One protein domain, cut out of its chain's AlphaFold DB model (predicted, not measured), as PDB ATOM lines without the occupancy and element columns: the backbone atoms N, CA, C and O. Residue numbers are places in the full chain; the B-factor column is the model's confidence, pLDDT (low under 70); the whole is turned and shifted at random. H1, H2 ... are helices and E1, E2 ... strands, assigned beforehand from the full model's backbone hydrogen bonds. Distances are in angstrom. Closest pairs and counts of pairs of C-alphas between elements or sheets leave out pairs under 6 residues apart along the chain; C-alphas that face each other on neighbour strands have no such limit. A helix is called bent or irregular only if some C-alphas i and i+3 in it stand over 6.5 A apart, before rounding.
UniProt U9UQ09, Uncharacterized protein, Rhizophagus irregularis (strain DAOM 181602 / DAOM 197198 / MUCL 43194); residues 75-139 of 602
ATOM      1  N   ILE A  75       5.404  17.807  34.319       87.00
ATOM      2  CA  ILE A  75       4.655  18.500  33.270       87.00
ATOM      3  C   ILE A  75       5.410  19.738  32.764       87.00
ATOM      4  O   ILE A  75       6.205  20.332  33.509       87.00
ATOM      5  N   PRO A  76       5.186  20.155  31.505       88.44
ATOM      6  CA  PRO A  76       5.685  21.426  31.001       88.44
ATOM      7  C   PRO A  76       4.943  22.594  31.667       88.44
ATOM      8  O   PRO A  76       3.733  22.735  31.526       88.44
ATOM      9  N   LYS A  77       5.672  23.471  32.365       87.94
ATOM     10  CA  LYS A  77       5.142  24.722  32.931       87.94
ATOM     11  C   LYS A  77       5.872  25.933  32.362       87.94
ATOM     12  O   LYS A  77       7.104  25.949  32.304       87.94
ATOM     13  N   LYS A  78       5.115  26.959  31.967       86.00
ATOM     14  CA  LYS A  78       5.655  28.258  31.544       86.00
ATOM     15  C   LYS A  78       6.149  29.028  32.770       86.00
ATOM     16  O   LYS A  78       5.459  29.070  33.782       86.00
ATOM     17  N   LEU A  79       7.339  29.613  32.690       85.94
ATOM     18  CA  LEU A  79       7.884  30.441  33.766       85.94
ATOM     19  C   LEU A  79       7.143  31.783  33.852       85.94
ATOM     20  O   LEU A  79       6.779  32.359  32.831       85.94
ATOM     21  N   SER A  80       6.984  32.324  35.059       83.81
ATOM     22  CA  SER A  80       6.417  33.666  35.281       83.81
ATOM     23  C   SER A  80       7.341  34.771  34.748       83.81
ATOM     24  O   SER A  80       6.899  35.760  34.169       83.81
ATOM     25  N   CYS A  81       8.658  34.571  34.867       81.62
ATOM     26  CA  CYS A  81       9.660  35.583  34.540       81.62
ATOM     27  C   CYS A  81       9.981  35.732  33.038       81.62
ATOM     28  O   CYS A  81      10.613  36.719  32.644       81.62
ATOM     29  N   CYS A  82       9.619  34.763  32.186       84.81
ATOM     30  CA  CYS A  82       9.890  34.777  30.737       84.81
ATOM     31  C   CYS A  82       8.976  33.817  29.962       84.81
ATOM     32  O   CYS A  82       8.300  32.982  30.538       84.81
ATOM     33  N   GLU A  83       9.016  33.858  28.632       86.19
ATOM     34  CA  GLU A  83       8.218  32.978  27.766       86.19
ATOM     35  C   GLU A  83       8.690  31.513  27.699       86.19
ATOM     36  O   GLU A  83       8.140  30.731  26.928       86.19
ATOM     37  N   HIS A  84       9.708  31.125  28.469       87.25
ATOM     38  CA  HIS A  84      10.258  29.775  28.424       87.25
ATOM     39  C   HIS A  84       9.472  28.778  29.271       87.25
ATOM     40  O   HIS A  84       9.029  29.084  30.377       87.25
ATOM     41  N   THR A  85       9.424  27.545  28.778       88.88
ATOM     42  CA  THR A  85       8.844  26.398  29.473       88.88
ATOM     43  C   THR A  85       9.944  25.555  30.110       88.88
ATOM     44  O   THR A  85      11.007  25.345  29.517       88.88
ATOM     45  N   ILE A  86       9.688  25.070  31.322       88.81
ATOM     46  CA  ILE A  86      10.516  24.078  32.009       88.81
ATOM     47  C   ILE A  86       9.680  22.848  32.347       88.81
ATOM     48  O   ILE A  86       8.470  22.942  32.535       88.81
ATOM     49  N   ILE A  87      10.334  21.699  32.456       88.12
ATOM     50  CA  ILE A  87       9.698  20.463  32.908       88.12
ATOM     51  C   ILE A  87       9.917  20.361  34.421       88.12
ATOM     52  O   ILE A  87      11.058  20.285  34.879       88.12
ATOM     53  N   THR A  88       8.839  20.395  35.206       88.44
ATOM     54  CA  THR A  88       8.889  20.301  36.677       88.44
ATOM     55  C   THR A  88       7.673  19.553  37.224       88.44
ATOM     56  O   THR A  88       6.739  19.252  36.487       88.44
ATOM     57  N   GLN A  89       7.688  19.226  38.516       88.06
ATOM     58  CA  GLN A  89       6.584  18.513  39.162       88.06
ATOM     59  C   GLN A  89       5.318  19.374  39.192       88.06
ATOM     60  O   GLN A  89       5.385  20.570  39.491       88.06
ATOM     61  N   CYS A  90       4.159  18.763  38.950       84.50
ATOM     62  CA  CYS A  90       2.873  19.456  38.924       84.50
ATOM     63  C   CYS A  90       2.584  20.237  40.219       84.50
ATOM     64  O   CYS A  90       2.051  21.341  40.157       84.50
ATOM     65  N   SER A  91       2.987  19.727  41.383       83.31
ATOM     66  CA  SER A  91       2.794  20.403  42.677       83.31
ATOM     67  C   SER A  91       3.770  21.551  42.976       83.31
ATOM     68  O   SER A  91       3.544  22.312  43.913       83.31
ATOM     69  N   LYS A  92       4.865  21.700  42.216       83.94
ATOM     70  CA  LYS A  92       5.861  22.760  42.447       83.94
ATOM     71  C   LYS A  92       5.452  24.069  41.765       83.94
ATOM     72  O   LYS A  92       5.115  24.063  40.576       83.94
ATOM     73  N   SER A  93       5.523  25.186  42.498       81.31
ATOM     74  CA  SER A  93       5.390  26.539  41.929       81.31
ATOM     75  C   SER A  93       6.608  26.883  41.058       81.31
ATOM     76  O   SER A  93       7.723  26.408  41.293       81.31
ATOM     77  N   VAL A  94       6.370  27.692  40.024       82.00
ATOM     78  CA  VAL A  94       7.377  28.189  39.076       82.00
ATOM     79  C   VAL A  94       7.719  29.666  39.281       82.00
ATOM     80  O   VAL A  94       8.570  30.189  38.564       82.00
ATOM     81  N   ASP A  95       7.114  30.320  40.274       78.62
ATOM     82  CA  ASP A  95       7.166  31.778  40.436       78.62
ATOM     83  C   ASP A  95       8.565  32.289  40.798       78.62
ATOM     84  O   ASP A  95       8.994  33.332  40.312       78.62
ATOM     85  N   ASN A  96       9.320  31.482  41.552       76.00
ATOM     86  CA  ASN A  96      10.683  31.785  42.001       76.00
ATOM     87  C   ASN A  96      11.763  31.005  41.231       76.00
ATOM     88  O   ASN A  96      12.906  30.888  41.681       76.00
ATOM     89  N   VAL A  97      11.428  30.420  40.075       84.38
ATOM     90  CA  VAL A  97      12.366  29.572  39.325       84.38
ATOM     91  C   VAL A  97      13.168  30.388  38.310       84.38
ATOM     92  O   VAL A  97      12.637  30.974  37.368       84.38
ATOM     93  N   LEU A  98      14.496  30.366  38.462       85.88
ATOM     94  CA  LEU A  98      15.415  31.043  37.548       85.88
ATOM     95  C   LEU A  98      15.505  30.333  36.191       85.88
ATOM     96  O   LEU A  98      15.847  29.149  36.100       85.88
ATOM     97  N   CYS A  99      15.296  31.088  35.113       87.50
ATOM     98  CA  CYS A  99      15.344  30.549  33.759       87.50
ATOM     99  C   CYS A  99      16.776  30.213  33.299       87.50
ATOM    100  O   CYS A  99      17.627  31.095  33.142       87.50
ATOM    101  N   LYS A 100      17.029  28.935  32.989       87.81
ATOM    102  CA  LYS A 100      18.322  28.451  32.467       87.81
ATOM    103  C   LYS A 100      18.374  28.323  30.938       87.81
ATOM    104  O   LYS A 100      19.460  28.103  30.401       87.81
ATOM    105  N   ASN A 101      17.245  28.492  30.249       89.12
ATOM    106  CA  ASN A 101      17.157  28.347  28.793       89.12
ATOM    107  C   ASN A 101      17.946  29.448  28.066       89.12
ATOM    108  O   ASN A 101      18.215  30.517  28.624       89.12
ATOM    109  N   LYS A 102      18.339  29.186  26.813       90.44
ATOM    110  CA  LYS A 102      18.958  30.200  25.941       90.44
ATOM    111  C   LYS A 102      17.952  31.300  25.626       90.44
ATOM    112  O   LYS A 102      16.757  31.056  25.610       90.44
ATOM    113  N   CYS A 103      18.427  32.519  25.399       89.38
ATOM    114  CA  CYS A 103      17.549  33.662  25.227       89.38
ATOM    115  C   CYS A 103      16.720  33.569  23.935       89.38
ATOM    116  O   CYS A 103      15.510  33.787  23.979       89.38
ATOM    117  N   GLY A 104      17.370  33.283  22.804       86.44
ATOM    118  CA  GLY A 104      16.712  33.099  21.507       86.44
ATOM    119  C   GLY A 104      16.127  34.368  20.876       86.44
ATOM    120  O   GLY A 104      15.567  34.294  19.796       86.44
ATOM    121  N   LYS A 105      16.243  35.544  21.513       86.56
ATOM    122  CA  LYS A 105      15.825  36.818  20.904       86.56
ATOM    123  C   LYS A 105      16.805  37.244  19.812       86.56
ATOM    124  O   LYS A 105      18.017  37.205  20.038       86.56
ATOM    125  N   GLN A 106      16.273  37.728  18.694       87.75
ATOM    126  CA  GLN A 106      17.068  38.280  17.604       87.75
ATOM    127  C   GLN A 106      17.745  39.589  18.039       87.75
ATOM    128  O   GLN A 106      17.109  40.515  18.547       87.75
ATOM    129  N   LEU A 107      19.065  39.652  17.887       86.88
ATOM    130  CA  LEU A 107      19.867  40.840  18.168       86.88
ATOM    131  C   LEU A 107      19.817  41.811  16.981       86.88
ATOM    132  O   LEU A 107      19.533  41.415  15.856       86.88
ATOM    133  N   LYS A 108      20.237  43.066  17.192       84.25
ATOM    134  CA  LYS A 108      20.371  44.070  16.110       84.25
ATOM    135  C   LYS A 108      21.265  43.622  14.942       84.25
ATOM    136  O   LYS A 108      21.149  44.154  13.848       84.25
ATOM    137  N   CYS A 109      22.158  42.660  15.178       83.94
ATOM    138  CA  CYS A 109      23.018  42.075  14.150       83.94
ATOM    139  C   CYS A 109      22.357  40.950  13.331       83.94
ATOM    140  O   CYS A 109      23.030  40.347  12.502       83.94
ATOM    141  N   GLY A 110      21.082  40.634  13.578       84.50
ATOM    142  CA  GLY A 110      20.332  39.569  12.903       84.50
ATOM    143  C   GLY A 110      20.508  38.175  13.514       84.50
ATOM    144  O   GLY A 110      19.693  37.297  13.253       84.50
ATOM    145  N   HIS A 111      21.522  37.970  14.360       87.19
ATOM    146  CA  HIS A 111      21.757  36.699  15.046       87.19
ATOM    147  C   HIS A 111      20.900  36.515  16.299       87.19
ATOM    148  O   HIS A 111      20.667  37.468  17.050       87.19
ATOM    149  N   ASP A 112      20.561  35.265  16.606       90.31
ATOM    150  CA  ASP A 112      19.878  34.905  17.846       90.31
ATOM    151  C   ASP A 112      20.799  34.977  19.064       90.31
ATOM    152  O   ASP A 112      21.973  34.590  19.049       90.31
ATOM    153  N   CYS A 113      20.251  35.453  20.178       89.31
ATOM    154  CA  CYS A 113      20.987  35.544  21.425       89.31
ATOM    155  C   CYS A 113      21.194  34.162  22.062       89.31
ATOM    156  O   CYS A 113      20.281  33.571  22.642       89.31
ATOM    157  N   LEU A 114      22.444  33.693  22.037       88.88
ATOM    158  CA  LEU A 114      22.860  32.411  22.618       88.88
ATOM    159  C   LEU A 114      23.091  32.454  24.142       88.88
ATOM    160  O   LEU A 114      23.406  31.429  24.746       88.88
ATOM    161  N   ASN A 115      22.948  33.622  24.779       88.38
ATOM    162  CA  ASN A 115      23.149  33.774  26.224       88.38
ATOM    163  C   ASN A 115      22.001  33.159  27.033       88.38
ATOM    164  O   ASN A 115      20.874  33.060  26.554       88.38
ATOM    165  N   LYS A 116      22.269  32.808  28.297       91.31
ATOM    166  CA  LYS A 116      21.229  32.351  29.235       91.31
ATOM    167  C   LYS A 116      20.194  33.456  29.472       91.31
ATOM    168  O   LYS A 116      20.569  34.601  29.728       91.31
ATOM    169  N   CYS A 117      18.913  33.092  29.457       89.00
ATOM    170  CA  CYS A 117      17.772  33.982  29.673       89.00
ATOM    171  C   CYS A 117      17.927  34.816  30.953       89.00
ATOM    172  O   CYS A 117      17.840  36.041  30.885       89.00
ATOM    173  N   LEU A 118      18.291  34.174  32.072       88.00
ATOM    174  CA  LEU A 118      18.579  34.839  33.347       88.00
ATOM    175  C   LEU A 118      19.612  35.968  33.222       88.00
ATOM    176  O   LEU A 118      19.453  37.036  33.809       88.00
ATOM    177  N   GLY A 119      20.672  35.761  32.436       86.50
ATOM    178  CA  GLY A 119      21.696  36.783  32.221       86.50
ATOM    179  C   GLY A 119      21.145  38.014  31.498       86.50
ATOM    180  O   GLY A 119      21.512  39.141  31.824       86.50
ATOM    181  N   CYS A 120      20.237  37.815  30.543       88.12
ATOM    182  CA  CYS A 120      19.566  38.900  29.826       88.12
ATOM    183  C   CYS A 120      18.517  39.604  30.697       88.12
ATOM    184  O   CYS A 120      18.420  40.830  30.657       88.12
ATOM    185  N   GLN A 121      17.780  38.853  31.521       87.06
ATOM    186  CA  GLN A 121      16.830  39.411  32.487       87.06
ATOM    187  C   GLN A 121      17.545  40.325  33.486       87.06
ATOM    188  O   GLN A 121      17.178  41.489  33.600       87.06
ATOM    189  N   ARG A 122      18.644  39.866  34.102       86.06
ATOM    190  CA  ARG A 122      19.448  40.670  35.045       86.06
ATOM    191  C   ARG A 122      20.004  41.957  34.436       86.06
ATOM    192  O   ARG A 122      20.105  42.962  35.123       86.06
ATOM    193  N   ARG A 123      20.390  41.932  33.155       85.56
ATOM    194  CA  ARG A 123      20.883  43.126  32.441       85.56
ATOM    195  C   ARG A 123      19.772  44.111  32.085       85.56
ATOM    196  O   ARG A 123      20.063  45.288  31.894       85.56
ATOM    197  N   SER A 124      18.548  43.616  31.930       86.06
ATOM    198  CA  SER A 124      17.386  44.426  31.557       86.06
ATOM    199  C   SER A 124      16.724  45.038  32.794       86.06
ATOM    200  O   SER A 124      16.398  46.217  32.771       86.06
ATOM    201  N   MET A 125      16.595  44.266  33.878       82.06
ATOM    202  CA  MET A 125      16.036  44.688  35.164       82.06
ATOM    203  C   MET A 125      16.799  44.029  36.322       82.06
ATOM    204  O   MET A 125      16.433  42.955  36.796       82.06
ATOM    205  N   SER A 126      17.889  44.654  36.773       77.31
ATOM    206  CA  SER A 126      18.738  44.110  37.845       77.31
ATOM    207  C   SER A 126      18.070  44.136  39.221       77.31
ATOM    208  O   SER A 126      18.302  43.228  40.012       77.31
ATOM    209  N   GLN A 127      17.227  45.137  39.487       80.75
ATOM    210  CA  GLN A 127      16.568  45.363  40.782       80.75
ATOM    211  C   GLN A 127      15.531  44.283  41.153       80.75
ATOM    212  O   GLN A 127      15.177  44.155  42.321       80.75
ATOM    213  N   ASN A 128      15.093  43.464  40.188       79.44
ATOM    214  CA  ASN A 128      14.163  42.350  40.422       79.44
ATOM    215  C   ASN A 128      14.831  41.100  41.015       79.44
ATOM    216  O   ASN A 128      14.152  40.101  41.244       79.44
ATOM    217  N   PHE A 129      16.148  41.124  41.233       80.19
ATOM    218  CA  PHE A 129      16.907  39.985  41.737       80.19
ATOM    219  C   PHE A 129      17.572  40.324  43.070       80.19
ATOM    220  O   PHE A 129      18.277  41.327  43.170       80.19
ATOM    221  N   ILE A 130      17.392  39.462  44.070       81.44
ATOM    222  CA  ILE A 130      17.967  39.618  45.412       81.44
ATOM    223  C   ILE A 130      18.929  38.459  45.676       81.44
ATOM    224  O   ILE A 130      18.692  37.328  45.251       81.44
ATOM    225  N   PHE A 131      20.031  38.746  46.365       80.25
ATOM    226  CA  PHE A 131      20.927  37.725  46.898       80.25
ATOM    227  C   PHE A 131      20.614  37.509  48.376       80.25
ATOM    228  O   PHE A 131      20.813  38.415  49.180       80.25
ATOM    229  N   LYS A 132      20.151  36.309  48.725       74.38
ATOM    230  CA  LYS A 132      19.908  35.880  50.106       74.38
ATOM    231  C   LYS A 132      20.646  34.566  50.339       74.38
ATOM    232  O   LYS A 132      20.587  33.683  49.490       74.38
ATOM    233  N   ASP A 133      21.422  34.457  51.416       76.38
ATOM    234  CA  ASP A 133      22.158  33.231  51.781       76.38
ATOM    235  C   ASP A 133      22.966  32.608  50.621       76.38
ATOM    236  O   ASP A 133      22.927  31.403  50.363       76.38
ATOM    237  N   LYS A 134      23.678  33.454  49.857       72.25
ATOM    238  CA  LYS A 134      24.437  33.093  48.637       72.25
ATOM    239  C   LYS A 134      23.596  32.499  47.488       72.25
ATOM    240  O   LYS A 134      24.164  32.054  46.488       72.25
ATOM    241  N   LYS A 135      22.264  32.527  47.567       74.94
ATOM    242  CA  LYS A 135      21.335  32.135  46.499       74.94
ATOM    243  C   LYS A 135      20.687  33.363  45.866       74.94
ATOM    244  O   LYS A 135      20.424  34.368  46.519       74.94
ATOM    245  N   LEU A 136      20.487  33.281  44.553       78.12
ATOM    246  CA  LEU A 136      19.829  34.320  43.767       78.12
ATOM    247  C   LEU A 136      18.335  34.008  43.680       78.12
ATOM    248  O   LEU A 136      17.970  32.929  43.213       78.12
ATOM    249  N   GLU A 137      17.496  34.959  44.070       78.88
ATOM    250  CA  GLU A 137      16.037  34.821  44.096       78.88
ATOM    251  C   GLU A 137      15.360  35.968  43.328       78.88
ATOM    252  O   GLU A 137      15.962  37.020  43.088       78.88
ATOM    253  N   ILE A 138      14.120  35.737  42.888       78.25
ATOM    254  CA  ILE A 138      13.289  36.719  42.179       78.25
ATOM    255  C   ILE A 138      12.466  37.476  43.229       78.25
ATOM    256  O   ILE A 138      11.776  36.847  44.021       78.25
ATOM    257  N   LYS A 139      12.538  38.814  43.238       78.88
ATOM    258  CA  LYS A 139      11.788  39.666  44.180       78.88
ATOM    259  C   LYS A 139      10.281  39.630  43.913       78.88
ATOM    260  O   LYS A 139       9.495  39.599  44.849       78.88
TER     261      LYS A 139
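This is residues 75 to 139 of the 602 residues of an uncharacterized protein of Rhizophagus irregularis (strain DAOM 181602 / DAOM 197198 / MUCL 43194) (UniProt U9UQ09). The model has little regular structure: a small hairpin, E1 and E2, a second, E3 and E4, with the short helix H1 near it, and a long loop, residues 90 to 116, that folds back around Lys 108. The printed part has 65 residues, and the named elements, in the order E1, E2, H1, E3, E4, hold only 25 of them; the class is mixed, helices and strands, and both two-stranded sheets, E1 with E2 and E3 with E4, are antiparallel. It is flat, 40 by 29 by 15 A, and only just loose, close to compact (radius of gyration of the C-alphas 13.0 A).

E1, residues 75 to 78, spans 10.0 A from C-alpha 75 (4.655, 18.500, 33.270); E2, 85 to 89, 12.7 A; H1, 117 to 124, 10.6 A; E3, 129 to 132, 9.8 A; E4, 135 to 138, 10.2 A, to C-alpha 138 (13.289, 36.719, 42.179).

N 77 and O 86 of hairpin E1 and E2 are 2.9 A apart, within hydrogen-bond range; in hairpin E3 and E4, N 130 and O 137, 3.0 A. In H1 every O i to N i+4 pair is within range. H1 and E3 have closest C-alphas Arg 122 and Phe 129, 7.2 A. E1 and H1 are apart.

The C-alphas farthest apart, Ser 91 and Cys 109, are 41.1 A apart. The printed part has no cut; E2 to H1 is a long link. No printed residue is under 70 in pLDDT.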